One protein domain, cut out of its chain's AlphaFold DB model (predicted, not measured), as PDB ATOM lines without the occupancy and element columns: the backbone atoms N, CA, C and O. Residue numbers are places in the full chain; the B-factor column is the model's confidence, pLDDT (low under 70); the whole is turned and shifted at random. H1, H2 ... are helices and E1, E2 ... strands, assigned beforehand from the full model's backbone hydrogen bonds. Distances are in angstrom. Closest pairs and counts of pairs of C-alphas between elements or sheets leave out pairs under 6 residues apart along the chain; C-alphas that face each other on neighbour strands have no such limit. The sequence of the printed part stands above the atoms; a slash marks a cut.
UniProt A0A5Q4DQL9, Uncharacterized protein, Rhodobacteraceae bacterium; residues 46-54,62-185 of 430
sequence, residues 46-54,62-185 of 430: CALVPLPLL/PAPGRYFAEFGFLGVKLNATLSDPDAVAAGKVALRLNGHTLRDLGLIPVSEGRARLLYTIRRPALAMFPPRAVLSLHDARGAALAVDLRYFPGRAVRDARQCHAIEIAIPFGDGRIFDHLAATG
ATOM      1  N   CYS A  46      79.605  64.420  69.059       90.94
ATOM      2  CA  CYS A  46      78.715  63.878  70.070       90.94
ATOM      3  C   CYS A  46      78.674  62.350  70.067       90.94
ATOM      4  O   CYS A  46      78.842  61.699  69.030       90.94
ATOM      5  N   ALA A  47      78.366  61.782  71.232       91.69
ATOM      6  CA  ALA A  47      78.229  60.344  71.425       91.69
ATOM      7  C   ALA A  47      77.051  60.002  72.346       91.69
ATOM      8  O   ALA A  47      76.660  60.797  73.201       91.69
ATOM      9  N   LEU A  48      76.504  58.799  72.161       92.25
ATOM     10  CA  LEU A  48      75.500  58.188  73.030       92.25
ATOM     11  C   LEU A  48      76.047  56.849  73.526       92.25
ATOM     12  O   LEU A  48      76.397  55.989  72.714       92.25
ATOM     13  N   VAL A  49      76.109  56.669  74.842       91.69
ATOM     14  CA  VAL A  49      76.652  55.465  75.478       91.69
ATOM     15  C   VAL A  49      75.626  54.921  76.476       91.69
ATOM     16  O   VAL A  49      75.360  55.575  77.483       91.69
ATOM     17  N   PRO A  50      75.019  53.744  76.237       91.62
ATOM     18  CA  PRO A  50      74.147  53.112  77.226       91.62
ATOM     19  C   PRO A  50      74.906  52.849  78.529       91.62
ATOM     20  O   PRO A  50      76.024  52.337  78.487       91.62
ATOM     21  N   LEU A  51      74.288  53.155  79.670       89.94
ATOM     22  CA  LEU A  51      74.877  52.941  80.992       89.94
ATOM     23  C   LEU A  51      74.398  51.603  81.584       89.94
ATOM     24  O   LEU A  51      73.205  51.479  81.889       89.94
ATOM     25  N   PRO A  52      75.288  50.601  81.746       84.19
ATOM     26  CA  PRO A  52      74.939  49.327  82.369       84.19
ATOM     27  C   PRO A  52      74.548  49.506  83.835       84.19
ATOM     28  O   PRO A  52      75.156  50.293  84.561       84.19
ATOM     29  N   LEU A  53      73.563  48.734  84.294       74.69
ATOM     30  CA  LEU A  53      73.288  48.618  85.724       74.69
ATOM     31  C   LEU A  53      74.454  47.908  86.431       74.69
ATOM     32  O   LEU A  53      74.835  46.805  86.050       74.69
ATOM     33  N   LEU A  54      74.998  48.537  87.477       61.84
ATOM     34  CA  LEU A  54      76.158  48.036  88.227       61.84
ATOM     35  C   LEU A  54      75.809  47.036  89.351       61.84
ATOM     36  O   LEU A  54      76.723  46.575  90.027       61.84
ATOM     37  N   PRO A  62      59.792  44.040  85.367       79.44
ATOM     38  CA  PRO A  62      59.879  44.284  83.939       79.44
ATOM     39  C   PRO A  62      59.715  45.782  83.676       79.44
ATOM     40  O   PRO A  62      58.805  46.421  84.198       79.44
ATOM     41  N   ALA A  63      60.617  46.350  82.873       87.06
ATOM     42  CA  ALA A  63      60.517  47.754  82.502       87.06
ATOM     43  C   ALA A  63      59.189  48.003  81.754       87.06
ATOM     44  O   ALA A  63      58.834  47.206  80.878       87.06
ATOM     45  N   PRO A  64      58.491  49.123  82.015       92.12
ATOM     46  CA  PRO A  64      57.175  49.409  81.425       92.12
ATOM     47  C   PRO A  64      57.220  49.630  79.900       92.12
ATOM     48  O   PRO A  64      56.204  49.621  79.197       92.12
ATOM     49  N   GLY A  65      58.423  49.837  79.369       94.19
ATOM     50  CA  GLY A  65      58.681  50.043  77.959       94.19
ATOM     51  C   GLY A  65      60.170  50.053  77.647       94.19
ATOM     52  O   GLY A  65      61.025  49.874  78.519       94.19
ATOM     53  N   ARG A  66      60.476  50.283  76.371       95.19
ATOM     54  CA  ARG A  66      61.838  50.397  75.847       95.19
ATOM     55  C   ARG A  66      62.013  51.678  75.051       95.19
ATOM     56  O   ARG A  66      61.053  52.139  74.441       95.19
ATOM     57  N   TYR A  67      63.224  52.218  75.008       96.62
ATOM     58  CA  TYR A  67      63.539  53.385  74.190       96.62
ATOM     59  C   TYR A  67      64.956  53.359  73.630       96.62
ATOM     60  O   TYR A  67      65.844  52.705  74.168       96.62
ATOM     61  N   PHE A  68      65.183  54.105  72.557       94.94
ATOM     62  CA  PHE A  68      66.519  54.412  72.062       94.94
ATOM     63  C   PHE A  68      66.618  55.887  71.677       94.94
ATOM     64  O   PHE A  68      65.607  56.568  71.465       94.94
ATOM     65  N   ALA A  69      67.857  56.359  71.588       94.31
ATOM     66  CA  ALA A  69      68.197  57.697  71.144       94.31
ATOM     67  C   ALA A  69      69.139  57.621  69.939       94.31
ATOM     68  O   ALA A  69      69.995  56.739  69.878       94.31
ATOM     69  N   GLU A  70      69.003  58.551  69.002       91.69
ATOM     70  CA  GLU A  70      69.921  58.701  67.871       91.69
ATOM     71  C   GLU A  70      70.130  60.181  67.536       91.69
ATOM     72  O   GLU A  70      69.195  60.981  67.614       91.69
ATOM     73  N   PHE A  71      71.344  60.564  67.131       88.38
ATOM     74  CA  PHE A  71      71.555  61.890  66.554       88.38
ATOM     75  C   PHE A  71      71.042  61.921  65.113       88.38
ATOM     76  O   PHE A  71      71.421  61.107  64.270       88.38
ATOM     77  N   GLY A  72      70.196  62.906  64.831       84.25
ATOM     78  CA  GLY A  72      69.832  63.336  63.490       84.25
ATOM     79  C   GLY A  72      70.276  64.776  63.251       84.25
ATOM     80  O   GLY A  72      70.746  65.468  64.151       84.25
ATOM     81  N   PHE A  73      70.074  65.275  62.031       81.12
ATOM     82  CA  PHE A  73      70.485  66.641  61.691       81.12
ATOM     83  C   PHE A  73      69.729  67.734  62.474       81.12
ATOM     84  O   PHE A  73      70.193  68.865  62.489       81.12
ATOM     85  N   LEU A  74      68.597  67.423  63.119       85.62
ATOM     86  CA  LEU A  74      67.805  68.360  63.937       85.62
ATOM     87  C   LEU A  74      68.151  68.317  65.436       85.62
ATOM     88  O   LEU A  74      67.658  69.152  66.193       85.62
ATOM     89  N   GLY A  75      68.975  67.360  65.872       92.44
ATOM     90  CA  GLY A  75      69.288  67.116  67.281       92.44
ATOM     91  C   GLY A  75      69.187  65.634  67.648       92.44
ATOM     92  O   GLY A  75      69.506  64.771  66.831       92.44
ATOM     93  N   VAL A  76      68.745  65.319  68.866       95.06
ATOM     94  CA  VAL A  76      68.645  63.934  69.366       95.06
ATOM     95  C   VAL A  76      67.207  63.459  69.270       95.06
ATOM     96  O   VAL A  76      66.333  63.973  69.965       95.06
ATOM     97  N   LYS A  77      66.955  62.458  68.430       95.31
ATOM     98  CA  LYS A  77      65.653  61.804  68.327       95.31
ATOM     99  C   LYS A  77      65.531  60.732  69.399       95.31
ATOM    100  O   LYS A  77      66.433  59.919  69.567       95.31
ATOM    101  N   LEU A  78      64.388  60.708  70.066       96.62
ATOM    102  CA  LEU A  78      63.982  59.708  71.037       96.62
ATOM    103  C   LEU A  78      62.793  58.938  70.484       96.62
ATOM    104  O   LEU A  78      61.796  59.527  70.055       96.62
ATOM    105  N   ASN A  79      62.908  57.620  70.525       96.06
ATOM    106  CA  ASN A  79      61.851  56.697  70.149       96.06
ATOM    107  C   ASN A  79      61.624  55.756  71.324       96.06
ATOM    108  O   ASN A  79      62.566  55.084  71.742       96.06
ATOM    109  N   ALA A  80      60.397  55.684  71.836       96.12
ATOM    110  CA  ALA A  80      60.039  54.723  72.872       96.12
ATOM    111  C   ALA A  80      58.782  53.935  72.505       96.12
ATOM    112  O   ALA A  80      57.903  54.433  71.801       96.12
ATOM    113  N   THR A  81      58.689  52.709  73.007       95.75
ATOM    114  CA  THR A  81      57.494  51.866  72.947       95.75
ATOM    115  C   THR A  81      57.158  51.369  74.339       95.75
ATOM    116  O   THR A  81      58.030  50.847  75.033       95.75
ATOM    117  N   LEU A  82      55.895  51.506  74.726       94.81
ATOM    118  CA  LEU A  82      55.363  51.036  75.995       94.81
ATOM    119  C   LEU A  82      54.396  49.887  75.731       94.81
ATOM    120  O   LEU A  82      53.634  49.918  74.759       94.81
ATOM    121  N   SER A  83      54.459  48.880  76.594       90.00
ATOM    122  CA  SER A  83      53.612  47.684  76.540       90.00
ATOM    123  C   SER A  83      52.995  47.329  77.890       90.00
ATOM    124  O   SER A  83      52.237  46.369  77.969       90.00
ATOM    125  N   ASP A  84      53.337  48.069  78.945       91.50
ATOM    126  CA  ASP A  84      52.700  47.961  80.252       91.50
ATOM    127  C   ASP A  84      51.357  48.722  80.248       91.50
ATOM    128  O   ASP A  84      51.357  49.926  79.967       91.50
ATOM    129  N   PRO A  85      50.217  48.052  80.511       88.88
ATOM    130  CA  PRO A  85      48.893  48.666  80.407       88.88
ATOM    131  C   PRO A  85      48.702  49.891  81.301       88.88
ATOM    132  O   PRO A  85      48.124  50.877  80.850       88.88
ATOM    133  N   ASP A  86      49.231  49.867  82.525       89.00
ATOM    134  CA  ASP A  86      49.101  50.974  83.475       89.00
ATOM    135  C   ASP A  86      49.924  52.188  83.028       89.00
ATOM    136  O   ASP A  86      49.445  53.324  83.054       89.00
ATOM    137  N   ALA A  87      51.153  51.961  82.554       88.31
ATOM    138  CA  ALA A  87      51.990  53.018  81.994       88.31
ATOM    139  C   ALA A  87      51.369  53.623  80.724       88.31
ATOM    140  O   ALA A  87      51.454  54.833  80.505       88.31
ATOM    141  N   VAL A  88      50.723  52.796  79.895       89.06
ATOM    142  CA  VAL A  88      49.974  53.257  78.717       89.06
ATOM    143  C   VAL A  88      48.749  54.073  79.135       89.06
ATOM    144  O   VAL A  88      48.533  55.148  78.577       89.06
ATOM    145  N   ALA A  89      47.987  53.611  80.130       87.31
ATOM    146  CA  ALA A  89      46.800  54.294  80.642       87.31
ATOM    147  C   ALA A  89      47.128  55.658  81.271       87.31
ATOM    148  O   ALA A  89      46.363  56.606  81.109       87.31
ATOM    149  N   ALA A  90      48.292  55.793  81.915       86.56
ATOM    150  CA  ALA A  90      48.754  57.069  82.457       86.56
ATOM    151  C   ALA A  90      49.072  58.124  81.374       86.56
ATOM    152  O   ALA A  90      49.119  59.321  81.661       86.56
ATOM    153  N   GLY A  91      49.305  57.700  80.127       85.69
ATOM    154  CA  GLY A  91      49.349  58.575  78.950       85.69
ATOM    155  C   GLY A  91      50.573  59.490  78.818       85.69
ATOM    156  O   GLY A  91      50.668  60.219  77.825       85.69
ATOM    157  N   LYS A  92      51.516  59.465  79.772       91.62
ATOM    158  CA  LYS A  92      52.699  60.339  79.798       91.62
ATOM    159  C   LYS A  92      53.985  59.609  80.200       91.62
ATOM    160  O   LYS A  92      53.964  58.674  80.995       91.62
ATOM    161  N   VAL A  93      55.110  60.095  79.674       95.00
ATOM    162  CA  VAL A  93      56.477  59.676  80.016       95.00
ATOM    163  C   VAL A  93      57.327  60.910  80.305       95.00
ATOM    164  O   VAL A  93      57.428  61.801  79.463       95.00
ATOM    165  N   ALA A  94      57.971  60.955  81.466       97.31
ATOM    166  CA  ALA A  94      58.897  62.015  81.837       97.31
ATOM    167  C   ALA A  94      60.260  61.798  81.165       97.31
ATOM    168  O   ALA A  94      60.921  60.778  81.382       97.31
ATOM    169  N   LEU A  95      60.699  62.776  80.374       98.19
ATOM    170  CA  LEU A  95      62.060  62.867  79.853       98.19
ATOM    171  C   LEU A  95      62.946  63.580  80.868       98.19
ATOM    172  O   LEU A  95      62.671  64.729  81.214       98.19
ATOM    173  N   ARG A  96      64.029  62.932  81.306       98.25
ATOM    174  CA  ARG A  96      64.947  63.471  82.313       98.25
ATOM    175  C   ARG A  96      66.381  63.592  81.809       98.25
ATOM    176  O   ARG A  96      66.843  62.755  81.035       98.25
ATOM    177  N   LEU A  97      67.078  64.615  82.301       98.06
ATOM    178  CA  LEU A  97      68.508  64.859  82.122       98.06
ATOM    179  C   LEU A  97      69.153  65.057  83.496       98.06
ATOM    180  O   LEU A  97      68.750  65.948  84.238       98.06
ATOM    181  N   ASN A  98      70.123  64.217  83.857       96.88
ATOM    182  CA  ASN A  98      70.727  64.175  85.198       96.88
ATOM    183  C   ASN A  98      69.676  64.095  86.324       96.88
ATOM    184  O   ASN A  98      69.842  64.680  87.386       96.88
ATOM    185  N   GLY A  99      68.557  63.406  86.075       94.75
ATOM    186  CA  GLY A  99      67.444  63.290  87.023       94.75
ATOM    187  C   GLY A  99      66.447  64.457  87.020       94.75
ATOM    188  O   GLY A  99      65.343  64.282  87.531       94.75
ATOM    189  N   HIS A 100      66.756  65.593  86.387       96.06
ATOM    190  CA  HIS A 100      65.825  66.717  86.242       96.06
ATOM    191  C   HIS A 100      64.890  66.506  85.049       96.06
ATOM    192  O   HIS A 100      65.341  66.142  83.963       96.06
ATOM    193  N   THR A 101      63.593  66.759  85.222       96.56
ATOM    194  CA  THR A 101      62.612  66.662  84.133       96.56
ATOM    195  C   THR A 101      62.827  67.775  83.110       96.56
ATOM    196  O   THR A 101      62.681  68.951  83.423       96.56
ATOM    197  N   LEU A 102      63.130  67.393  81.867       97.50
ATOM    198  CA  LEU A 102      63.138  68.304  80.724       97.50
ATOM    199  C   LEU A 102      61.717  68.574  80.222       97.50
ATOM    200  O   LEU A 102      61.422  69.696  79.821       97.50
ATOM    201  N   ARG A 103      60.869  67.533  80.175       96.38
ATOM    202  CA  ARG A 103      59.476  67.599  79.706       96.38
ATOM    203  C   ARG A 103      58.714  66.306  80.018       96.38
ATOM    204  O   ARG A 103      59.275  65.221  79.879       96.38
ATOM    205  N   ASP A 104      57.417  66.419  80.298       95.06
ATOM    206  CA  ASP A 104      56.485  65.288  80.235       95.06
ATOM    207  C   ASP A 104      55.917  65.125  78.824       95.06
ATOM    208  O   ASP A 104      55.351  66.048  78.230       95.06
ATOM    209  N   LEU A 105      56.079  63.931  78.270       93.81
ATOM    210  CA  LEU A 105      55.782  63.626  76.883       93.81
ATOM    211  C   LEU A 105      54.532  62.756  76.767       93.81
ATOM    212  O   LEU A 105      54.443  61.707  77.399       93.81
ATOM    213  N   GLY A 106      53.584  63.181  75.933       90.00
ATOM    214  CA  GLY A 106      52.372  62.416  75.649       90.00
ATOM    215  C   GLY A 106      52.640  61.185  74.784       90.00
ATOM    216  O   GLY A 106      53.532  61.181  73.930       90.00
ATOM    217  N   LEU A 107      51.839  60.146  74.991       89.69
ATOM    218  CA  LEU A 107      51.920  58.895  74.245       89.69
ATOM    219  C   LEU A 107      51.021  58.897  73.000       89.69
ATOM    220  O   LEU A 107      49.923  59.447  72.996       89.69
ATOM    221  N   ILE A 108      51.483  58.239  71.935       89.31
ATOM    222  CA  ILE A 108      50.724  57.981  70.708       89.31
ATOM    223  C   ILE A 108      50.223  56.530  70.766       89.31
ATOM    224  O   ILE A 108      51.057  55.618  70.714       89.31
ATOM    225  N   PRO A 109      48.904  56.281  70.838       87.56
ATOM    226  CA  PRO A 109      48.358  54.926  70.799       87.56
ATOM    227  C   PRO A 109      48.750  54.200  69.508       87.56
ATOM    228  O   PRO A 109      48.720  54.787  68.423       87.56
ATOM    229  N   VAL A 110      49.130  52.925  69.618       87.56
ATOM    230  CA  VAL A 110      49.459  52.066  68.464       87.56
ATOM    231  C   VAL A 110      48.447  50.932  68.330       87.56
ATOM    232  O   VAL A 110      47.980  50.649  67.231       87.56
ATOM    233  N   SER A 111      48.112  50.293  69.446       86.75
ATOM    234  CA  SER A 111      47.086  49.258  69.562       86.75
ATOM    235  C   SER A 111      46.598  49.208  71.009       86.75
ATOM    236  O   SER A 111      47.157  49.881  71.874       86.75
ATOM    237  N   GLU A 112      45.606  48.370  71.298       85.19
ATOM    238  CA  GLU A 112      45.209  48.089  72.678       85.19
ATOM    239  C   GLU A 112      46.428  47.658  73.516       85.19
ATOM    240  O   GLU A 112      47.254  46.853  73.068       85.19
ATOM    241  N   GLY A 113      46.601  48.295  74.679       86.38
ATOM    242  CA  GLY A 113      47.726  48.065  75.590       86.38
ATOM    243  C   GLY A 113      49.113  48.458  75.063       86.38
ATOM    244  O   GLY A 113      50.110  48.106  75.690       86.38
ATOM    245  N   ARG A 114      49.229  49.157  73.920       92.12
ATOM    246  CA  ARG A 114      50.526  49.600  73.381       92.12
ATOM    247  C   ARG A 114      50.503  51.042  72.922       92.12
ATOM    248  O   ARG A 114      49.648  51.465  72.140       92.12
ATOM    249  N   ALA A 115      51.551  51.757  73.291       93.69
ATOM    250  CA  ALA A 115      51.772  53.111  72.827       93.69
ATOM    251  C   ALA A 115      53.221  53.327  72.402       93.69
ATOM    252  O   ALA A 115      54.127  52.572  72.754       93.69
ATOM    253  N   ARG A 116      53.439  54.384  71.628       94.69
ATOM    254  CA  ARG A 116      54.767  54.847  71.246       94.69
ATOM    255  C   ARG A 116      54.953  56.307  71.602       94.69
ATOM    256  O   ARG A 116      53.997  57.071  71.682       94.69
ATOM    257  N   LEU A 117      56.205  56.700  71.708       93.75
ATOM    258  CA  LEU A 117      56.630  58.070  71.899       93.75
ATOM    259  C   LEU A 117      57.653  58.414  70.821       93.75
ATOM    260  O   LEU A 117      58.576  57.638  70.573       93.75
ATOM    261  N   LEU A 118      57.493  59.590  70.221       93.94
ATOM    262  CA  LEU A 118      58.457  60.189  69.305       93.94
ATOM    263  C   LEU A 118      58.725  61.613  69.773       93.94
ATOM    264  O   LEU A 118      57.793  62.406  69.890       93.94
ATOM    265  N   TYR A 119      59.985  61.943  70.023       96.12
ATOM    266  CA  TYR A 119      60.381  63.289  70.428       96.12
ATOM    267  C   TYR A 119      61.768  63.612  69.886       96.12
ATOM    268  O   TYR A 119      62.559  62.714  69.620       96.12
ATOM    269  N   THR A 120      62.079  64.882  69.668       96.19
ATOM    270  CA  THR A 120      63.425  65.302  69.265       96.19
ATOM    271  C   THR A 120      63.857  66.421  70.182       96.19
ATOM    272  O   THR A 120      63.192  67.441  70.204       96.19
ATOM    273  N   ILE A 121      64.957  66.252  70.909       97.56
ATOM    274  CA  ILE A 121      65.616  67.355  71.614       97.56
ATOM    275  C   ILE A 121      66.379  68.150  70.559       97.56
ATOM    276  O   ILE A 121      67.255  67.599  69.885       97.56
ATOM    277  N   ARG A 122      66.022  69.420  70.371       95.19
ATOM    278  CA  ARG A 122      66.530  70.238  69.265       95.19
ATOM    279  C   ARG A 122      67.921  70.770  69.554       95.19
ATOM    280  O   ARG A 122      68.331  70.875  70.708       95.19
ATOM    281  N   ARG A 123      68.653  71.127  68.496       93.81
ATOM    282  CA  ARG A 123      70.033  71.630  68.605       93.81
ATOM    283  C   ARG A 123      70.204  72.748  69.639       93.81
ATOM    284  O   ARG A 123      71.155  72.638  70.407       93.81
ATOM    285  N   PRO A 124      69.322  73.764  69.734       94.50
ATOM    286  CA  PRO A 124      69.526  74.808  70.739       94.50
ATOM    287  C   PRO A 124      69.367  74.319  72.171       94.50
ATOM    288  O   PRO A 124      70.119  74.762  73.026       94.50
ATOM    289  N   ALA A 125      68.501  73.334  72.428       97.06
ATOM    290  CA  ALA A 125      68.461  72.682  73.735       97.06
ATOM    291  C   ALA A 125      69.769  71.919  74.013       97.06
ATOM    292  O   ALA A 125      70.322  72.038  75.101       97.06
ATOM    293  N   LEU A 126      70.309  71.190  73.026       97.00
ATOM    294  CA  LEU A 126      71.584  70.470  73.175       97.00
ATOM    295  C   LEU A 126      72.763  71.409  73.449       97.00
ATOM    296  O   LEU A 126      73.623  71.069  74.252       97.00
ATOM    297  N   ALA A 127      72.803  72.589  72.825       96.62
ATOM    298  CA  ALA A 127      73.844  73.586  73.082       96.62
ATOM    299  C   ALA A 127      73.871  74.059  74.546       96.62
ATOM    300  O   ALA A 127      74.910  74.497  75.028       96.62
ATOM    301  N   MET A 128      72.753  73.916  75.259       98.00
ATOM    302  CA  MET A 128      72.627  74.275  76.669       98.00
ATOM    303  C   MET A 128      72.917  73.103  77.615       98.00
ATOM    304  O   MET A 128      72.959  73.276  78.832       98.00
ATOM    305  N   PHE A 129      73.078  71.879  77.099       98.31
ATOM    306  CA  PHE A 129      73.357  70.716  77.942       98.31
ATOM    307  C   PHE A 129      74.753  70.823  78.560       98.31
ATOM    308  O   PHE A 129      75.640  71.438  77.972       98.31
ATOM    309  N   PRO A 130      74.997  70.190  79.719       98.06
ATOM    310  CA  PRO A 130      76.360  69.969  80.179       98.06
ATOM    311  C   PRO A 130      77.149  69.139  79.151       98.06
ATOM    312  O   PRO A 130      76.549  68.304  78.465       98.06
ATOM    313  N   PRO A 131      78.489  69.274  79.086       97.75
ATOM    314  CA  PRO A 131      79.307  68.516  78.140       97.75
ATOM    315  C   PRO A 131      79.119  66.996  78.195       97.75
ATOM    316  O   PRO A 131      79.293  66.301  77.192       97.75
ATOM    317  N   ARG A 132      78.751  66.473  79.370       97.88
ATOM    318  CA  ARG A 132      78.294  65.098  79.578       97.88
ATOM    319  C   ARG A 132      77.088  65.111  80.504       97.88
ATOM    320  O   ARG A 132      77.102  65.791  81.528       97.88
ATOM    321  N   ALA A 133      76.067  64.345  80.157       97.31
ATOM    322  CA  ALA A 133      74.857  64.223  80.953       97.31
ATOM    323  C   ALA A 133      74.240  62.829  80.801       97.31
ATOM    324  O   ALA A 133      74.606  62.064  79.913       97.31
ATOM    325  N   VAL A 134      73.289  62.497  81.666       97.88
ATOM    326  CA  VAL A 134      72.585  61.216  81.682       97.88
ATOM    327  C   VAL A 134      71.132  61.440  81.299       97.88
ATOM    328  O   VAL A 134      70.402  62.142  81.994       97.88
ATOM    329  N   LEU A 135      70.713  60.830  80.197       97.94
ATOM    330  CA  LEU A 135      69.348  60.859  79.698       97.94
ATOM    331  C   LEU A 135      68.582  59.619  80.169       97.94
ATOM    332  O   LEU A 135      69.084  58.500  80.043       97.94
ATOM    333  N   SER A 136      67.352  59.800  80.645       97.81
ATOM    334  CA  SER A 136      66.448  58.691  80.968       97.81
ATOM    335  C   SER A 136      64.985  59.027  80.681       97.81
ATOM    336  O   SER A 136      64.587  60.194  80.644       97.81
ATOM    337  N   LEU A 137      64.177  57.987  80.464       97.56
ATOM    338  CA  LEU A 137      62.724  58.078  80.332       97.56
ATOM    339  C   LEU A 137      62.057  57.316  81.474       97.56
ATOM    340  O   LEU A 137      62.455  56.188  81.763       97.56
ATOM    341  N   HIS A 138      61.036  57.910  82.084       96.56
ATOM    342  CA  HIS A 138      60.288  57.314  83.192       96.56
ATOM    343  C   HIS A 138      58.786  57.376  82.921       96.56
ATOM    344  O   HIS A 138      58.301  58.377  82.402       96.56
ATOM    345  N   ASP A 139      58.045  56.326  83.264       93.69
ATOM    346  CA  ASP A 139      56.581  56.383  83.233       93.69
ATOM    347  C   ASP A 139      56.027  57.302  84.343       93.69
ATOM    348  O   ASP A 139      56.768  57.835  85.173       93.69
ATOM    349  N   ALA A 140      54.707  57.488  84.375       89.69
ATOM    350  CA  ALA A 140      54.047  58.327  85.378       89.69
ATOM    351  C   ALA A 140      54.192  57.819  86.829       89.69
ATOM    352  O   ALA A 140      53.979  58.587  87.763       89.69
ATOM    353  N   ARG A 141      54.566  56.547  87.028       90.06
ATOM    354  CA  ARG A 141      54.838  55.946  88.346       90.06
ATOM    355  C   ARG A 141      56.302  56.125  88.765       90.06
ATOM    356  O   ARG A 141      56.671  55.769  89.878       90.06
ATOM    357  N   GLY A 142      57.144  56.666  87.882       90.69
ATOM    358  CA  GLY A 142      58.579  56.850  88.091       90.69
ATOM    359  C   GLY A 142      59.439  55.660  87.655       90.69
ATOM    360  O   GLY A 142      60.668  55.744  87.753       90.69
ATOM    361  N   ALA A 143      58.845  54.585  87.127       92.06
ATOM    362  CA  ALA A 143      59.580  53.416  86.663       92.06
ATOM    363  C   ALA A 143      60.348  53.741  85.372       92.06
ATOM    364  O   ALA A 143      59.793  54.281  84.411       92.06
ATOM    365  N   ALA A 144      61.644  53.427  85.351       94.00
ATOM    366  CA  ALA A 144      62.507  53.734  84.217       94.00
ATOM    367  C   ALA A 144      62.241  52.785  83.039       94.00
ATOM    368  O   ALA A 144      62.166  51.567  83.202       94.00
ATOM    369  N   LEU A 145      62.154  53.336  81.831       94.94
ATOM    370  CA  LEU A 145      62.111  52.534  80.612       94.94
ATOM    371  C   LEU A 145      63.497  51.933  80.343       94.94
ATOM    372  O   LEU A 145      64.528  52.537  80.641       94.94
ATOM    373  N   ALA A 146      63.537  50.745  79.744       93.94
ATOM    374  CA  ALA A 146      64.794  50.098  79.381       93.94
ATOM    375  C   ALA A 146      65.362  50.664  78.068       93.94
ATOM    376  O   ALA A 146      64.630  50.944  77.122       93.94
ATOM    377  N   VAL A 147      66.680  50.777  77.962       93.75
ATOM    378  CA  VAL A 147      67.352  51.146  76.712       93.75
ATOM    379  C   VAL A 147      67.337  49.951  75.759       93.75
ATOM    380  O   VAL A 147      67.710  48.832  76.119       93.75
ATOM    381  N   ASP A 148      66.922  50.177  74.516       91.69
ATOM    382  CA  ASP A 148      66.965  49.177  73.458       91.69
ATOM    383  C   ASP A 148      68.378  49.072  72.872       91.69
ATOM    384  O   ASP A 148      68.768  49.783  71.943       91.69
ATOM    385  N   LEU A 149      69.149  48.141  73.429       88.19
ATOM    386  CA  LEU A 149      70.549  47.904  73.080       88.19
ATOM    387  C   LEU A 149      70.772  47.489  71.615       88.19
ATOM    388  O   LEU A 149      71.893  47.596  71.121       88.19
ATOM    389  N   ARG A 150      69.727  47.076  70.880       86.44
ATOM    390  CA  ARG A 150      69.833  46.737  69.446       86.44
ATOM    391  C   ARG A 150      70.259  47.931  68.589       86.44
ATOM    392  O   ARG A 150      70.810  47.728  67.510       86.44
ATOM    393  N   TYR A 151      70.030  49.152  69.075       84.62
ATOM    394  CA  TYR A 151      70.393  50.399  68.399       84.62
ATOM    395  C   TYR A 151      71.807  50.900  68.746       84.62
ATOM    396  O   TYR A 151      72.251  51.895  68.181       84.62
ATOM    397  N   PHE A 152      72.544  50.200  69.620       80.56
ATOM    398  CA  PHE A 152      73.879  50.597  70.076       80.56
ATOM    399  C   PHE A 152      74.928  49.526  69.731       80.56
ATOM    400  O   PHE A 152      75.042  48.511  70.421       80.56
ATOM    401  N   PRO A 153      75.722  49.710  68.662       66.44
ATOM    402  CA  PRO A 153      76.770  48.761  68.303       66.44
ATOM    403  C   PRO A 153      78.003  48.913  69.214       66.44
ATOM    404  O   PRO A 153      78.549  50.001  69.350       66.44
ATOM    405  N   GLY A 154      78.502  47.817  69.793       64.12
ATOM    406  CA  GLY A 154      79.758  47.818  70.561       64.12
ATOM    407  C   GLY A 154      79.935  46.576  71.438       64.12
ATOM    408  O   GLY A 154      78.956  45.903  71.753       64.12
ATOM    409  N   ARG A 155      81.179  46.245  71.828       49.12
ATOM    410  CA  ARG A 155      81.468  45.101  72.725       49.12
ATOM    411  C   ARG A 155      80.886  45.307  74.129       49.12
ATOM    412  O   ARG A 155      80.223  44.407  74.615       49.12
ATOM    413  N   ALA A 156      81.025  46.502  74.708       52.44
ATOM    414  CA  ALA A 156      80.529  46.826  76.055       52.44
ATOM    415  C   ALA A 156      78.996  46.720  76.209       52.44
ATOM    416  O   ALA A 156      78.490  46.529  77.308       52.44
ATOM    417  N   VAL A 157      78.252  46.799  75.101       58.69
ATOM    418  CA  VAL A 157      76.790  46.639  75.068       58.69
ATOM    419  C   VAL A 157      76.371  45.162  75.095       58.69
ATOM    420  O   VAL A 157      75.266  44.849  75.523       58.69
ATOM    421  N   ARG A 158      77.242  44.237  74.662       55.38
ATOM    422  CA  ARG A 158      76.939  42.793  74.620       55.38
ATOM    423  C   ARG A 158      76.950  42.138  76.000       55.38
ATOM    424  O   ARG A 158      76.246  41.153  76.186       55.38
ATOM    425  N   ASP A 159      77.716  42.701  76.933       55.72
ATOM    426  CA  ASP A 159      77.869  42.175  78.295       55.72
ATOM    427  C   ASP A 159      76.856  42.794  79.281       55.72
ATOM    428  O   ASP A 159      76.621  42.260  80.366       55.72
ATOM    429  N   ALA A 160      76.211  43.902  78.901       60.22
ATOM    430  CA  ALA A 160      75.178  44.547  79.700       60.22
ATOM    431  C   ALA A 160      73.856  43.763  79.620       60.22
ATOM    432  O   ALA A 160      73.241  43.660  78.560       60.22
ATOM    433  N   ARG A 161      73.381  43.242  80.760       66.88
ATOM    434  CA  ARG A 161      72.076  42.555  80.841       66.88
ATOM    435  C   ARG A 161      70.896  43.525  80.729       66.88
ATOM    436  O   ARG A 161      69.862  43.160  80.174       66.88
ATOM    437  N   GLN A 162      71.048  44.749  81.242       79.69
ATOM    438  CA  GLN A 162      70.003  45.772  81.249       79.69
ATOM    439  C   GLN A 162      70.600  47.173  81.456       79.69
ATOM    440  O   GLN A 162      71.472  47.371  82.303       79.69
ATOM    441  N   CYS A 163      70.095  48.147  80.699       89.56
ATOM    442  CA  CYS A 163      70.411  49.570  80.832       89.56
ATOM    443  C   CYS A 163      69.093  50.350  80.902       89.56
ATOM    444  O   CYS A 163      68.157  50.008  80.181       89.56
ATOM    445  N   HIS A 164      69.018  51.405  81.716       93.19
ATOM    446  CA  HIS A 164      67.834  52.285  81.814       93.19
ATOM    447  C   HIS A 164      68.132  53.746  81.447       93.19
ATOM    448  O   HIS A 164      67.224  54.558  81.271       93.19
ATOM    449  N   ALA A 165      69.410  54.080  81.281       95.12
ATOM    450  CA  ALA A 165      69.869  55.423  80.975       95.12
ATOM    451  C   ALA A 165      70.933  55.409  79.872       95.12
ATOM    452  O   ALA A 165      71.616  54.403  79.647       95.12
ATOM    453  N   ILE A 166      71.066  56.544  79.194       95.69
ATOM    454  CA  ILE A 166      72.055  56.786  78.146       95.69
ATOM    455  C   ILE A 166      72.898  57.977  78.587       95.69
ATOM    456  O   ILE A 166      72.364  59.061  78.805       95.69
ATOM    457  N   GLU A 167      74.212  57.805  78.695       96.25
ATOM    458  CA  GLU A 167      75.111  58.949  78.760       96.25
ATOM    459  C   GLU A 167      75.152  59.622  77.389       96.25
ATOM    460  O   GLU A 167      75.401  58.981  76.364       96.25
ATOM    461  N   ILE A 168      74.904  60.924  77.380       96.62
ATOM    462  CA  ILE A 168      75.019  61.776  76.213       96.62
ATOM    463  C   ILE A 168      76.225  62.701  76.379       96.62
ATOM    464  O   ILE A 168      76.321  63.449  77.352       96.62
ATOM    465  N   ALA A 169      77.146  62.650  75.419       96.62
ATOM    466  CA  ALA A 169      78.286  63.553  75.338       96.62
ATOM    467  C   ALA A 169      77.997  64.646  74.303       96.62
ATOM    468  O   ALA A 169      77.837  64.347  73.116       96.62
ATOM    469  N   ILE A 170      77.950  65.900  74.751       96.81
ATOM    470  CA  ILE A 170      77.750  67.103  73.937       96.81
ATOM    471  C   ILE A 170      78.941  68.046  74.159       96.81
ATOM    472  O   ILE A 170      78.825  68.993  74.924       96.81
ATOM    473  N   PRO A 171      80.111  67.832  73.526       96.62
ATOM    474  CA  PRO A 171      81.327  68.587  73.861       96.62
ATOM    475  C   PRO A 171      81.218  70.115  73.727       96.62
ATOM    476  O   PRO A 171      81.999  70.835  74.336       96.62
ATOM    477  N   PHE A 172      80.271  70.602  72.921       95.12
ATOM    478  CA  PHE A 172      79.994  72.028  72.722       95.12
ATOM    479  C   PHE A 172      78.936  72.602  73.682       95.12
ATOM    480  O   PHE A 172      78.591  73.773  73.563       95.12
ATOM    481  N   GLY A 173      78.369  71.776  74.561       97.19
ATOM    482  CA  GLY A 173      77.320  72.173  75.489       97.19
ATOM    483  C   GLY A 173      77.857  73.059  76.614       97.19
ATOM    484  O   GLY A 173      78.945  72.812  77.132       97.19
ATOM    485  N   ASP A 174      77.096  74.085  76.994       97.88
ATOM    486  CA  ASP A 174      77.514  75.087  77.983       97.88
ATOM    487  C   ASP A 174      76.976  74.858  79.411       97.88
ATOM    488  O   ASP A 174      77.355  75.574  80.336       97.88
ATOM    489  N   GLY A 175      76.120  73.854  79.615       97.44
ATOM    490  CA  GLY A 175      75.582  73.487  80.928       97.44
ATOM    491  C   GLY A 175      74.427  74.338  81.462       97.44
ATOM    492  O   GLY A 175      73.906  74.006  82.527       97.44
ATOM    493  N   ARG A 176      73.973  75.377  80.752       97.62
ATOM    494  CA  ARG A 176      72.960  76.331  81.250       97.62
ATOM    495  C   ARG A 176      71.510  75.854  81.151       97.62
ATOM    496  O   ARG A 176      70.592  76.611  81.469       97.62
ATOM    497  N   ILE A 177      71.260  74.627  80.691       97.81
ATOM    498  CA  ILE A 177      69.896  74.126  80.476       97.81
ATOM    499  C   ILE A 177      69.051  74.197  81.751       97.81
ATOM    500  O   ILE A 177      67.904  74.611  81.676       97.81
ATOM    501  N   PHE A 178      69.593  73.856  82.921       97.25
ATOM    502  CA  PHE A 178      68.802  73.832  84.156       97.25
ATOM    503  C   PHE A 178      68.380  75.233  84.613       97.25
ATOM    504  O   PHE A 178      67.219  75.416  84.974       97.25
ATOM    505  N   ASP A 179      69.271  76.221  84.505       96.81
ATOM    506  CA  ASP A 179      68.953  77.626  84.795       96.81
ATOM    507  C   ASP A 179      67.867  78.147  83.851       96.81
ATOM    508  O   ASP A 179      66.930  78.829  84.263       96.81
ATOM    509  N   HIS A 180      67.956  77.770  82.575       96.25
ATOM    510  CA  HIS A 180      66.948  78.133  81.595       96.25
ATOM    511  C   HIS A 180      65.593  77.500  81.897       96.25
ATOM    512  O   HIS A 180      64.596  78.210  81.910       96.25
ATOM    513  N   LEU A 181      65.546  76.198  82.201       95.75
ATOM    514  CA  LEU A 181      64.290  75.526  82.544       95.75
ATOM    515  C   LEU A 181      63.654  76.107  83.814       95.75
ATOM    516  O   LEU A 181      62.432  76.189  83.905       95.75
ATOM    517  N   ALA A 182      64.468  76.538  84.782       95.00
ATOM    518  CA  ALA A 182      63.980  77.233  85.969       95.00
ATOM    519  C   ALA A 182      63.356  78.600  85.630       95.00
ATOM    520  O   ALA A 182      62.393  79.008  86.276       95.00
ATOM    521  N   ALA A 183      63.874  79.290  84.610       93.44
ATOM    522  CA  ALA A 183      63.392  80.601  84.187       93.44
ATOM    523  C   ALA A 183      62.184  80.545  83.230       93.44
ATOM    524  O   ALA A 183      61.294  81.391  83.322       93.44
ATOM    525  N   THR A 184      62.150  79.584  82.302       93.00
ATOM    526  CA  THR A 184      61.190  79.557  81.178       93.00
ATOM    527  C   THR A 184      60.288  78.320  81.161       93.00
ATOM    528  O   THR A 184      59.330  78.265  80.390       93.00
ATOM    529  N   GLY A 185      60.529  77.351  82.045       93.12
ATOM    530  CA  GLY A 185      59.780  76.102  82.119       93.12
ATOM    531  C   GLY A 185      60.385  74.975  81.268       93.12
ATOM    532  O   GLY A 185      61.514  75.081  80.797       93.12
TER     533      GLY A 185
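AT A GLANCE: This is residues 46 to 54 and 62 to 185 of the 430 residues of an uncharacterized protein of Rhodobacteraceae bacterium (UniProt A0A5Q4DQL9). Two twisted antiparallel sheets lie face to face as a sandwich, with short helices round its rim: H1 and H2 at opposite ends, H4 by edge strand E5 and H3 by edge strand E1. E5 runs on into E6 from one sheet to the other. The 133 printed residues include nine named strands and four named helices, in the order E1 E2 E3 H1 E4 E5 E6 E7 H2 E8 H3 E9 H4; the class is mixed. The whole is compact and rounded, with a radius of gyration of the C-alphas of 14.5 A and spans of 42 by 39 by 28 A.

HOW THE PARTS SIT: One sheet runs E1, residues 47 to 52, E9, 163 to 169, E8, 132 to 139, E4, 92 to 97, and E5, 100 to 106. Its antiparallel neighbours have within hydrogen-bond range N 49 and O 167, 2.9 A, N 135 and O 166, 2.8 A, N 94 and O 138, 2.8 A, and N 93 and O 105, 2.9 A. The other antiparallel sheet runs E2, residues 65 to 72, E3, 75 to 82, E7, 114 to 122, and E6, 108 to 111, with N 66 and O 81 at 2.8 A, N 76 and O 121 at 2.9 A, and N 108 and O 116 at 2.8 A. E2 and E3, E4 and E5, and E6 and E7 are hairpins. The facing parts of the sandwich, two sheets face to face, are 9.5 A centre to centre, their strands at 23 degrees. H1, residues 85 to 89, is on the second sheet at a height of 6.9 A. H2, residues 123 to 127, only grazes that sheet. H3, residues 155 to 158, and H4, residues 177 to 184, only graze the first; the closest C-alphas of H4 and E5 are those of Leu 181 and Leu 102, 7.5 A. Every O i to N i+4 pair is within range in H1, H2 and H4; H3 is too short for one.

IN THESE COORDINATES: E1 begins at C-alpha 47 (78.229, 60.344, 71.425). E2 is 22.6 A long, E3 23.0 A, E7 26.4 A and E8 23.7 A. H4, 10.3 A, ends at C-alpha 184 (61.190, 79.557, 81.178).

THE WHOLE: The C-alphas farthest apart, of Glu 112 and Asp 174, are 42.4 A apart. Residues 55 to 61 are not printed; C-alphas 54 and 62 are 17.2 A apart across this cut. The link E8 to H3 is long, 15 residues. Mean pLDDT of the printed part is 90.4; residues 54 and 153 to 161 are under 70.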